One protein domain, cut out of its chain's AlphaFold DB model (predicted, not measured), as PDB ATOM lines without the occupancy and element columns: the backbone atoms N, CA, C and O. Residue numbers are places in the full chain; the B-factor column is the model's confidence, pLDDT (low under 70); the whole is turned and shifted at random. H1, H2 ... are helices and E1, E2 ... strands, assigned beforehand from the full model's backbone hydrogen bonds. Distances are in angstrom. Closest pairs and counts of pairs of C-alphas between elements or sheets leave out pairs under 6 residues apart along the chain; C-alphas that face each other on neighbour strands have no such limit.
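What this domain is: This is residues 3 to 64 of the 292 residues of an uncharacterized protein of Thorarchaeota archaeon (strain OWC) (UniProt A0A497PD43). A hairpin of two strands, E1 and E2, lies in the middle between the short helix H1 and the long helix H3, and residues 58 to 64 stick out. H2 sits beyond, near H1. The 62 printed residues include H1, H2, E1, E2 and H3 in that order, a mixed class with an antiparallel sheet, compact with a radius of gyration of the C-alphas of 11.7 A, spanning 36 by 21 by 16 A.

How they stand to each other: H1, residues 5 to 12, and H2, residues 14 to 19, are close but not clearly touching, the closest C-alphas, Glu 9 and Leu 16, being 7.0 A apart. E1, residues 29 to 32, and E2, residues 39 to 44, form an antiparallel hairpin, with N 29 and O 44 within hydrogen-bond range at 2.9 A. The closest C-alphas of H1 and E1, Lys 5 and Tyr 29, are 5.7 A apart. Those of E2 and H3, residues 47 to 62, are Tyr 44 and Ala 50, 5.8 A. Every O i to N i+4 pair is within range in H1 and H3, but 0 of 2 in H2, against 2 of 3 O i to N i+3 pairs.

Where its parts are: H1, 10.5 A long, begins at C-alpha 5 (107.433, 159.420, 87.559). E2 measures 12.2 A. H3, 21.7 A, ends at C-alpha 62 (92.375, 138.831, 79.085).

The domain as a whole: The C-alphas farthest apart, Gly 23 and Ser 64, are 38.2 A apart. The printed part has no cut. The pLDDT is under 70 at residues 14 to 26 and 58 to 64.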
ATOM      1  N   VAL A   3     100.904 155.658  86.644       90.25
ATOM      2  CA  VAL A   3     101.371 156.622  87.641       90.25
ATOM      3  C   VAL A   3     102.381 157.601  87.050       90.25
ATOM      4  O   VAL A   3     103.002 157.331  86.020       90.25
ATOM      5  N   SER A   4     102.539 158.752  87.700       89.94
ATOM      6  CA  SER A   4     103.598 159.710  87.370       89.94
ATOM      7  C   SER A   4     104.982 159.148  87.723       89.94
ATOM      8  O   SER A   4     105.093 158.209  88.515       89.94
ATOM      9  N   LYS A   5     106.049 159.745  87.183       86.31
ATOM     10  CA  LYS A   5     107.433 159.420  87.559       86.31
ATOM     11  C   LYS A   5     107.661 159.499  89.071       86.31
ATOM     12  O   LYS A   5     108.163 158.535  89.634       86.31
ATOM     13  N   THR A   6     107.236 160.586  89.713       87.38
ATOM     14  CA  THR A   6     107.388 160.802  91.162       87.38
ATOM     15  C   THR A   6     106.690 159.711  91.976       87.38
ATOM     16  O   THR A   6     107.216 159.212  92.965       87.38
ATOM     17  N   THR A   7     105.506 159.287  91.535       88.25
ATOM     18  CA  THR A   7     104.761 158.207  92.191       88.25
ATOM     19  C   THR A   7     105.417 156.842  91.953       88.25
ATOM     20  O   THR A   7     105.506 156.041  92.876       88.25
ATOM     21  N   ALA A   8     105.917 156.567  90.741       85.25
ATOM     22  CA  ALA A   8     106.662 155.337  90.456       85.25
ATOM     23  C   ALA A   8     107.963 155.254  91.273       85.25
ATOM     24  O   ALA A   8     108.316 154.187  91.761       85.25
ATOM     25  N   GLU A   9     108.647 156.386  91.434       85.62
ATOM     26  CA  GLU A   9     109.818 156.565  92.295       85.62
ATOM     27  C   GLU A   9     109.542 156.177  93.744       85.62
ATOM     28  O   GLU A   9     110.314 155.421  94.333       85.62
ATOM     29  N   ALA A  10     108.432 156.668  94.292       87.12
ATOM     30  CA  ALA A  10     108.025 156.376  95.658       87.12
ATOM     31  C   ALA A  10     107.666 154.895  95.856       87.12
ATOM     32  O   ALA A  10     108.060 154.303  96.855       87.12
ATOM     33  N   LEU A  11     106.957 154.288  94.898       86.12
ATOM     34  CA  LEU A  11     106.459 152.912  95.023       86.12
ATOM     35  C   LEU A  11     107.539 151.838  94.829       86.12
ATOM     36  O   LEU A  11     107.437 150.764  95.407       86.12
ATOM     37  N   LEU A  12     108.553 152.102  94.005       81.75
ATOM     38  CA  LEU A  12     109.519 151.081  93.571       81.75
ATOM     39  C   LEU A  12     110.955 151.346  94.053       81.75
ATOM     40  O   LEU A  12     111.861 150.547  93.813       81.75
ATOM     41  N   GLY A  13     111.185 152.480  94.719       79.00
ATOM     42  CA  GLY A  13     112.430 152.779  95.418       79.00
ATOM     43  C   GLY A  13     113.691 152.738  94.543       79.00
ATOM     44  O   GLY A  13     113.748 153.294  93.442       79.00
ATOM     45  N   LYS A  14     114.762 152.122  95.069       62.25
ATOM     46  CA  LYS A  14     116.100 152.114  94.445       62.25
ATOM     47  C   LYS A  14     116.187 151.260  93.174       62.25
ATOM     48  O   LYS A  14     117.026 151.569  92.327       62.25
ATOM     49  N   GLU A  15     115.331 150.251  92.999       59.34
ATOM     50  CA  GLU A  15     115.384 149.367  91.825       59.34
ATOM     51  C   GLU A  15     115.150 150.131  90.512       59.34
ATOM     52  O   GLU A  15     115.851 149.883  89.526       59.34
ATOM     53  N   LEU A  16     114.268 151.142  90.492       61.47
ATOM     54  CA  LEU A  16     114.009 151.908  89.263       61.47
ATOM     55  C   LEU A  16     115.123 152.876  88.868       61.47
ATOM     56  O   LEU A  16     115.285 153.138  87.675       61.47
ATOM     57  N   LYS A  17     115.912 153.386  89.822       59.03
ATOM     58  CA  LYS A  17     116.992 154.341  89.517       59.03
ATOM     59  C   LYS A  17     118.082 153.719  88.638       59.03
ATOM     60  O   LYS A  17     118.678 154.425  87.831       59.03
ATOM     61  N   SER A  18     118.307 152.408  88.761       56.66
ATOM     62  CA  SER A  18     119.298 151.668  87.965       56.66
ATOM     63  C   SER A  18     118.831 151.349  86.537       56.66
ATOM     64  O   SER A  18     119.652 151.206  85.632       56.66
ATOM     65  N   ALA A  19     117.514 151.274  86.319       56.03
ATOM     66  CA  ALA A  19     116.908 150.841  85.062       56.03
ATOM     67  C   ALA A  19     116.466 151.999  84.147       56.03
ATOM     68  O   ALA A  19     115.975 151.755  83.040       56.03
ATOM     69  N   TRP A  20     116.604 153.260  84.574       68.44
ATOM     70  CA  TRP A  20     116.181 154.394  83.754       68.44
ATOM     71  C   TRP A  20     117.205 154.812  82.705       68.44
ATOM     72  O   TRP A  20     118.389 154.968  83.010       68.44
ATOM     73  N   PRO A  21     116.741 155.149  81.489       59.34
ATOM     74  CA  PRO A  21     117.538 155.942  80.570       59.34
ATOM     75  C   PRO A  21     117.925 157.262  81.251       59.34
ATOM     76  O   PRO A  21     117.051 157.987  81.744       59.34
ATOM     77  N   LYS A  22     119.223 157.589  81.270       58.00
ATOM     78  CA  LYS A  22     119.695 158.922  81.670       58.00
ATOM     79  C   LYS A  22     118.941 159.968  80.829       58.00
ATOM     80  O   LYS A  22     118.969 159.895  79.606       58.00
ATOM     81  N   GLY A  23     118.241 160.902  81.483       61.62
ATOM     82  CA  GLY A  23     117.497 161.983  80.814       61.62
ATOM     83  C   GLY A  23     115.969 161.835  80.727       61.62
ATOM     84  O   GLY A  23     115.339 162.549  79.946       61.62
ATOM     85  N   SER A  24     115.326 160.954  81.506       59.78
ATOM     86  CA  SER A  24     113.853 160.895  81.543       59.78
ATOM     87  C   SER A  24     113.237 162.204  82.076       59.78
ATOM     88  O   SER A  24     113.531 162.642  83.193       59.78
ATOM     89  N   ARG A  25     112.371 162.840  81.269       63.59
ATOM     90  CA  ARG A  25     111.700 164.113  81.601       63.59
ATOM     91  C   ARG A  25     110.880 163.981  82.891       63.59
ATOM     92  O   ARG A  25     110.277 162.930  83.124       63.59
ATOM     93  N   LYS A  26     110.805 165.058  83.692       64.75
ATOM     94  CA  LYS A  26     110.013 165.124  84.943       64.75
ATOM     95  C   LYS A  26     108.540 164.716  84.739       64.75
ATOM     96  O   LYS A  26     107.948 164.119  85.625       64.75
ATOM     97  N   THR A  27     107.981 164.950  83.553       77.62
ATOM     98  CA  THR A  27     106.575 164.692  83.184       77.62
ATOM     99  C   THR A  27     106.344 163.339  82.496       77.62
ATOM    100  O   THR A  27     105.556 163.230  81.559       77.62
ATOM    101  N   SER A  28     107.049 162.290  82.924       85.94
ATOM    102  CA  SER A  28     106.869 160.943  82.361       85.94
ATOM    103  C   SER A  28     105.842 160.121  83.146       85.94
ATOM    104  O   SER A  28     105.710 160.279  84.360       85.94
ATOM    105  N   TYR A  29     105.159 159.205  82.459       89.50
ATOM    106  CA  TYR A  29     104.203 158.260  83.043       89.50
ATOM    107  C   TYR A  29     104.714 156.821  82.950       89.50
ATOM    108  O   TYR A  29     105.441 156.471  82.020       89.50
ATOM    109  N   TYR A  30     104.302 155.976  83.887       87.69
ATOM    110  CA  TYR A  30     104.690 154.568  83.975       87.69
ATOM    111  C   TYR A  30     103.459 153.697  84.154       87.69
ATOM    112  O   TYR A  30     102.478 154.127  84.758       87.69
ATOM    113  N   LEU A  31     103.522 152.469  83.650       88.19
ATOM    114  CA  LEU A  31     102.517 151.450  83.896       88.19
ATOM    115  C   LEU A  31     103.070 150.451  84.905       88.19
ATOM    116  O   LEU A  31     104.037 149.759  84.613       88.19
ATOM    117  N   LEU A  32     102.435 150.341  86.064       86.12
ATOM    118  CA  LEU A  32     102.801 149.399  87.117       86.12
ATOM    119  C   LEU A  32     101.790 148.252  87.227       86.12
ATOM    120  O   LEU A  32     100.661 148.347  86.720       86.12
ATOM    121  N   SER A  33     102.183 147.177  87.918       82.44
ATOM    122  CA  SER A  33     101.262 146.140  88.393       82.44
ATOM    123  C   SER A  33     100.128 146.753  89.213       82.44
ATOM    124  O   SER A  33     100.191 147.903  89.647       82.44
ATOM    125  N   SER A  34      99.050 145.993  89.405       83.19
ATOM    126  CA  SER A  34      97.960 146.407  90.295       83.19
ATOM    127  C   SER A  34      98.456 146.649  91.722       83.19
ATOM    128  O   SER A  34      97.972 147.567  92.363       83.19
ATOM    129  N   THR A  35      99.459 145.884  92.167       85.38
ATOM    130  CA  THR A  35     100.118 146.030  93.476       85.38
ATOM    131  C   THR A  35     101.136 147.171  93.534       85.38
ATOM    132  O   THR A  35     101.638 147.484  94.601       85.38
ATOM    133  N   GLY A  36     101.484 147.789  92.401       81.81
ATOM    134  CA  GLY A  36     102.533 148.812  92.338       81.81
ATOM    135  C   GLY A  36     103.968 148.276  92.424       81.81
ATOM    136  O   GLY A  36     104.893 149.033  92.166       81.81
ATOM    137  N   GLU A  37     104.162 146.983  92.696       82.75
ATOM    138  CA  GLU A  37     105.472 146.351  92.936       82.75
ATOM    139  C   GLU A  37     106.297 146.086  91.670       82.75
ATOM    140  O   GLU A  37     107.493 145.817  91.748       82.75
ATOM    141  N   ARG A  38     105.684 146.100  90.477       78.25
ATOM    142  CA  ARG A  38     106.390 145.784  89.220       78.25
ATOM    143  C   ARG A  38     106.153 146.849  88.168       78.25
ATOM    144  O   ARG A  38     105.009 147.177  87.861       78.25
ATOM    145  N   ASN A  39     107.227 147.306  87.531       81.94
ATOM    146  CA  ASN A  39     107.139 148.135  86.334       81.94
ATOM    147  C   ASN A  39     106.792 147.273  85.108       81.94
ATOM    148  O   ASN A  39     107.551 146.388  84.713       81.94
ATOM    149  N   LEU A  40     105.636 147.538  84.505       78.00
ATOM    150  CA  LEU A  40     105.120 146.871  83.307       78.00
ATOM    151  C   LEU A  40     105.366 147.683  82.019       78.00
ATOM    152  O   LEU A  40     105.065 147.198  80.921       78.00
ATOM    153  N   GLY A  41     105.904 148.903  82.131       82.25
ATOM    154  CA  GLY A  41     106.283 149.744  80.999       82.25
ATOM    155  C   GLY A  41     106.501 151.225  81.342       82.25
ATOM    156  O   GLY A  41     105.978 151.747  82.325       82.25
ATOM    157  N   GLY A  42     107.249 151.925  80.484       83.62
ATOM    158  CA  GLY A  42     107.569 153.355  80.595       83.62
ATOM    159  C   GLY A  42     109.082 153.625  80.547       83.62
ATOM    160  O   GLY A  42     109.864 152.674  80.497       83.62
ATOM    161  N   PRO A  43     109.529 154.898  80.565       85.44
ATOM    162  CA  PRO A  43     108.719 156.115  80.657       85.44
ATOM    163  C   PRO A  43     107.913 156.411  79.384       85.44
ATOM    164  O   PRO A  43     108.415 156.299  78.268       85.44
ATOM    165  N   TYR A  44     106.673 156.863  79.561       84.12
ATOM    166  CA  TYR A  44     105.796 157.359  78.502       84.12
ATOM    167  C   TYR A  44     105.699 158.881  78.548       84.12
ATOM    168  O   TYR A  44     105.592 159.474  79.620       84.12
ATOM    169  N   LYS A  45     105.689 159.512  77.368       84.69
ATOM    170  CA  LYS A  45     105.646 160.978  77.222       84.69
ATOM    171  C   LYS A  45     104.389 161.631  77.807       84.69
ATOM    172  O   LYS A  45     104.420 162.808  78.132       84.69
ATOM    173  N   ASN A  46     103.283 160.893  77.875       88.75
ATOM    174  CA  ASN A  46     102.004 161.350  78.400       88.75
ATOM    175  C   ASN A  46     101.173 160.151  78.892       88.75
ATOM    176  O   ASN A  46     101.483 158.989  78.598       88.75
ATOM    177  N   ARG A  47     100.106 160.442  79.645       86.31
ATOM    178  CA  ARG A  47      99.200 159.436  80.217       86.31
ATOM    179  C   ARG A  47      98.503 158.598  79.148       86.31
ATOM    180  O   ARG A  47      98.298 157.408  79.349       86.31
ATOM    181  N   GLU A  48      98.179 159.193  78.005       84.62
ATOM    182  CA  GLU A  48      97.526 158.509  76.887       84.62
ATOM    183  C   GLU A  48      98.381 157.362  76.324       84.62
ATOM    184  O   GLU A  48      97.884 156.256  76.132       84.62
ATOM    185  N   LYS A  49      99.694 157.567  76.159       79.19
ATOM    186  CA  LYS A  49     100.613 156.494  75.740       79.19
ATOM    187  C   LYS A  49     100.760 155.399  76.794       79.19
ATOM    188  O   LYS A  49     100.887 154.227  76.442       79.19
ATOM    189  N   ALA A  50     100.698 155.758  78.074       84.38
ATOM    190  CA  ALA A  50     100.652 154.774  79.151       84.38
ATOM    191  C   ALA A  50      99.328 153.980  79.149       84.38
ATOM    192  O   ALA A  50      99.350 152.776  79.385       84.38
ATOM    193  N   LEU A  51      98.198 154.621  78.819       81.31
ATOM    194  CA  LEU A  51      96.887 153.975  78.647       81.31
ATOM    195  C   LEU A  51      96.878 153.023  77.455       81.31
ATOM    196  O   LEU A  51      96.365 151.914  77.562       81.31
ATOM    197  N   GLU A  52      97.479 153.418  76.335       79.06
ATOM    198  CA  GLU A  52      97.661 152.542  75.177       79.06
ATOM    199  C   GLU A  52      98.439 151.278  75.570       79.06
ATOM    200  O   GLU A  52      98.026 150.163  75.240       79.06
ATOM    201  N   ARG A  53      99.515 151.426  76.357       78.69
ATOM    202  CA  ARG A  53     100.249 150.279  76.905       78.69
ATOM    203  C   ARG A  53      99.397 149.455  77.862       78.69
ATOM    204  O   ARG A  53      99.434 148.231  77.783       78.69
ATOM    205  N   GLU A  54      98.659 150.088  78.767       83.44
ATOM    206  CA  GLU A  54      97.788 149.376  79.703       83.44
ATOM    207  C   GLU A  54      96.791 148.507  78.947       83.44
ATOM    208  O   GLU A  54      96.669 147.327  79.261       83.44
ATOM    209  N   ARG A  55      96.180 149.029  77.878       76.94
ATOM    210  CA  ARG A  55      95.306 148.250  76.991       76.94
ATOM    211  C   ARG A  55      96.036 147.070  76.351       76.94
ATOM    212  O   ARG A  55      95.484 145.977  76.329       76.94
ATOM    213  N   GLN A  56      97.278 147.241  75.891       70.31
ATOM    214  CA  GLN A  56      98.088 146.128  75.369       70.31
ATOM    215  C   GLN A  56      98.391 145.071  76.443       70.31
ATOM    216  O   GLN A  56      98.293 143.875  76.186       70.31
ATOM    217  N   VAL A  57      98.746 145.486  77.660       70.75
ATOM    218  CA  VAL A  57      99.001 144.563  78.776       70.75
ATOM    219  C   VAL A  57      97.722 143.833  79.179       70.75
ATOM    220  O   VAL A  57      97.753 142.628  79.412       70.75
ATOM    221  N   GLN A  58      96.591 144.538  79.225       68.00
ATOM    222  CA  GLN A  58      95.283 143.945  79.493       68.00
ATOM    223  C   GLN A  58      94.864 142.980  78.380       68.00
ATOM    224  O   GLN A  58      94.361 141.909  78.696       68.00
ATOM    225  N   TYR A  59      95.165 143.274  77.109       61.12
ATOM    226  CA  TYR A  59      94.991 142.332  75.995       61.12
ATOM    227  C   TYR A  59      95.738 141.012  76.248       61.12
ATOM    228  O   TYR A  59      95.166 139.935  76.087       61.12
ATOM    229  N   PHE A  60      96.984 141.066  76.734       61.84
ATOM    230  CA  PHE A  60      97.729 139.849  77.078       61.84
ATOM    231  C   PHE A  60      97.191 139.115  78.311       61.84
ATOM    232  O   PHE A  60      97.337 137.898  78.383       61.84
ATOM    233  N   LYS A  61      96.574 139.825  79.264       64.31
ATOM    234  CA  LYS A  61      95.969 139.227  80.467       64.31
ATOM    235  C   LYS A  61      94.589 138.615  80.212       64.31
ATOM    236  O   LYS A  61      94.278 137.588  80.798       64.31
ATOM    237  N   ARG A  62      93.767 139.236  79.358       55.69
ATOM    238  CA  ARG A  62      92.375 138.831  79.085       55.69
ATOM    239  C   ARG A  62      92.239 137.684  78.097       55.69
ATOM    240  O   ARG A  62      91.153 137.148  77.954       55.69
ATOM    241  N   ARG A  63      93.328 137.243  77.465       48.53
ATOM    242  CA  ARG A  63      93.314 136.096  76.549       48.53
ATOM    243  C   ARG A  63      92.982 134.744  77.209       48.53
ATOM    244  O   ARG A  63      92.983 133.725  76.528       48.53
ATOM    245  N   SER A  64      92.671 134.739  78.504       48.38
ATOM    246  CA  SER A  64      91.953 133.656  79.179       48.38
ATOM    247  C   SER A  64      90.466 133.581  78.794       48.38
ATOM    248  O   SER A  64      89.840 132.580  79.117       48.38
TER     249      SER A  64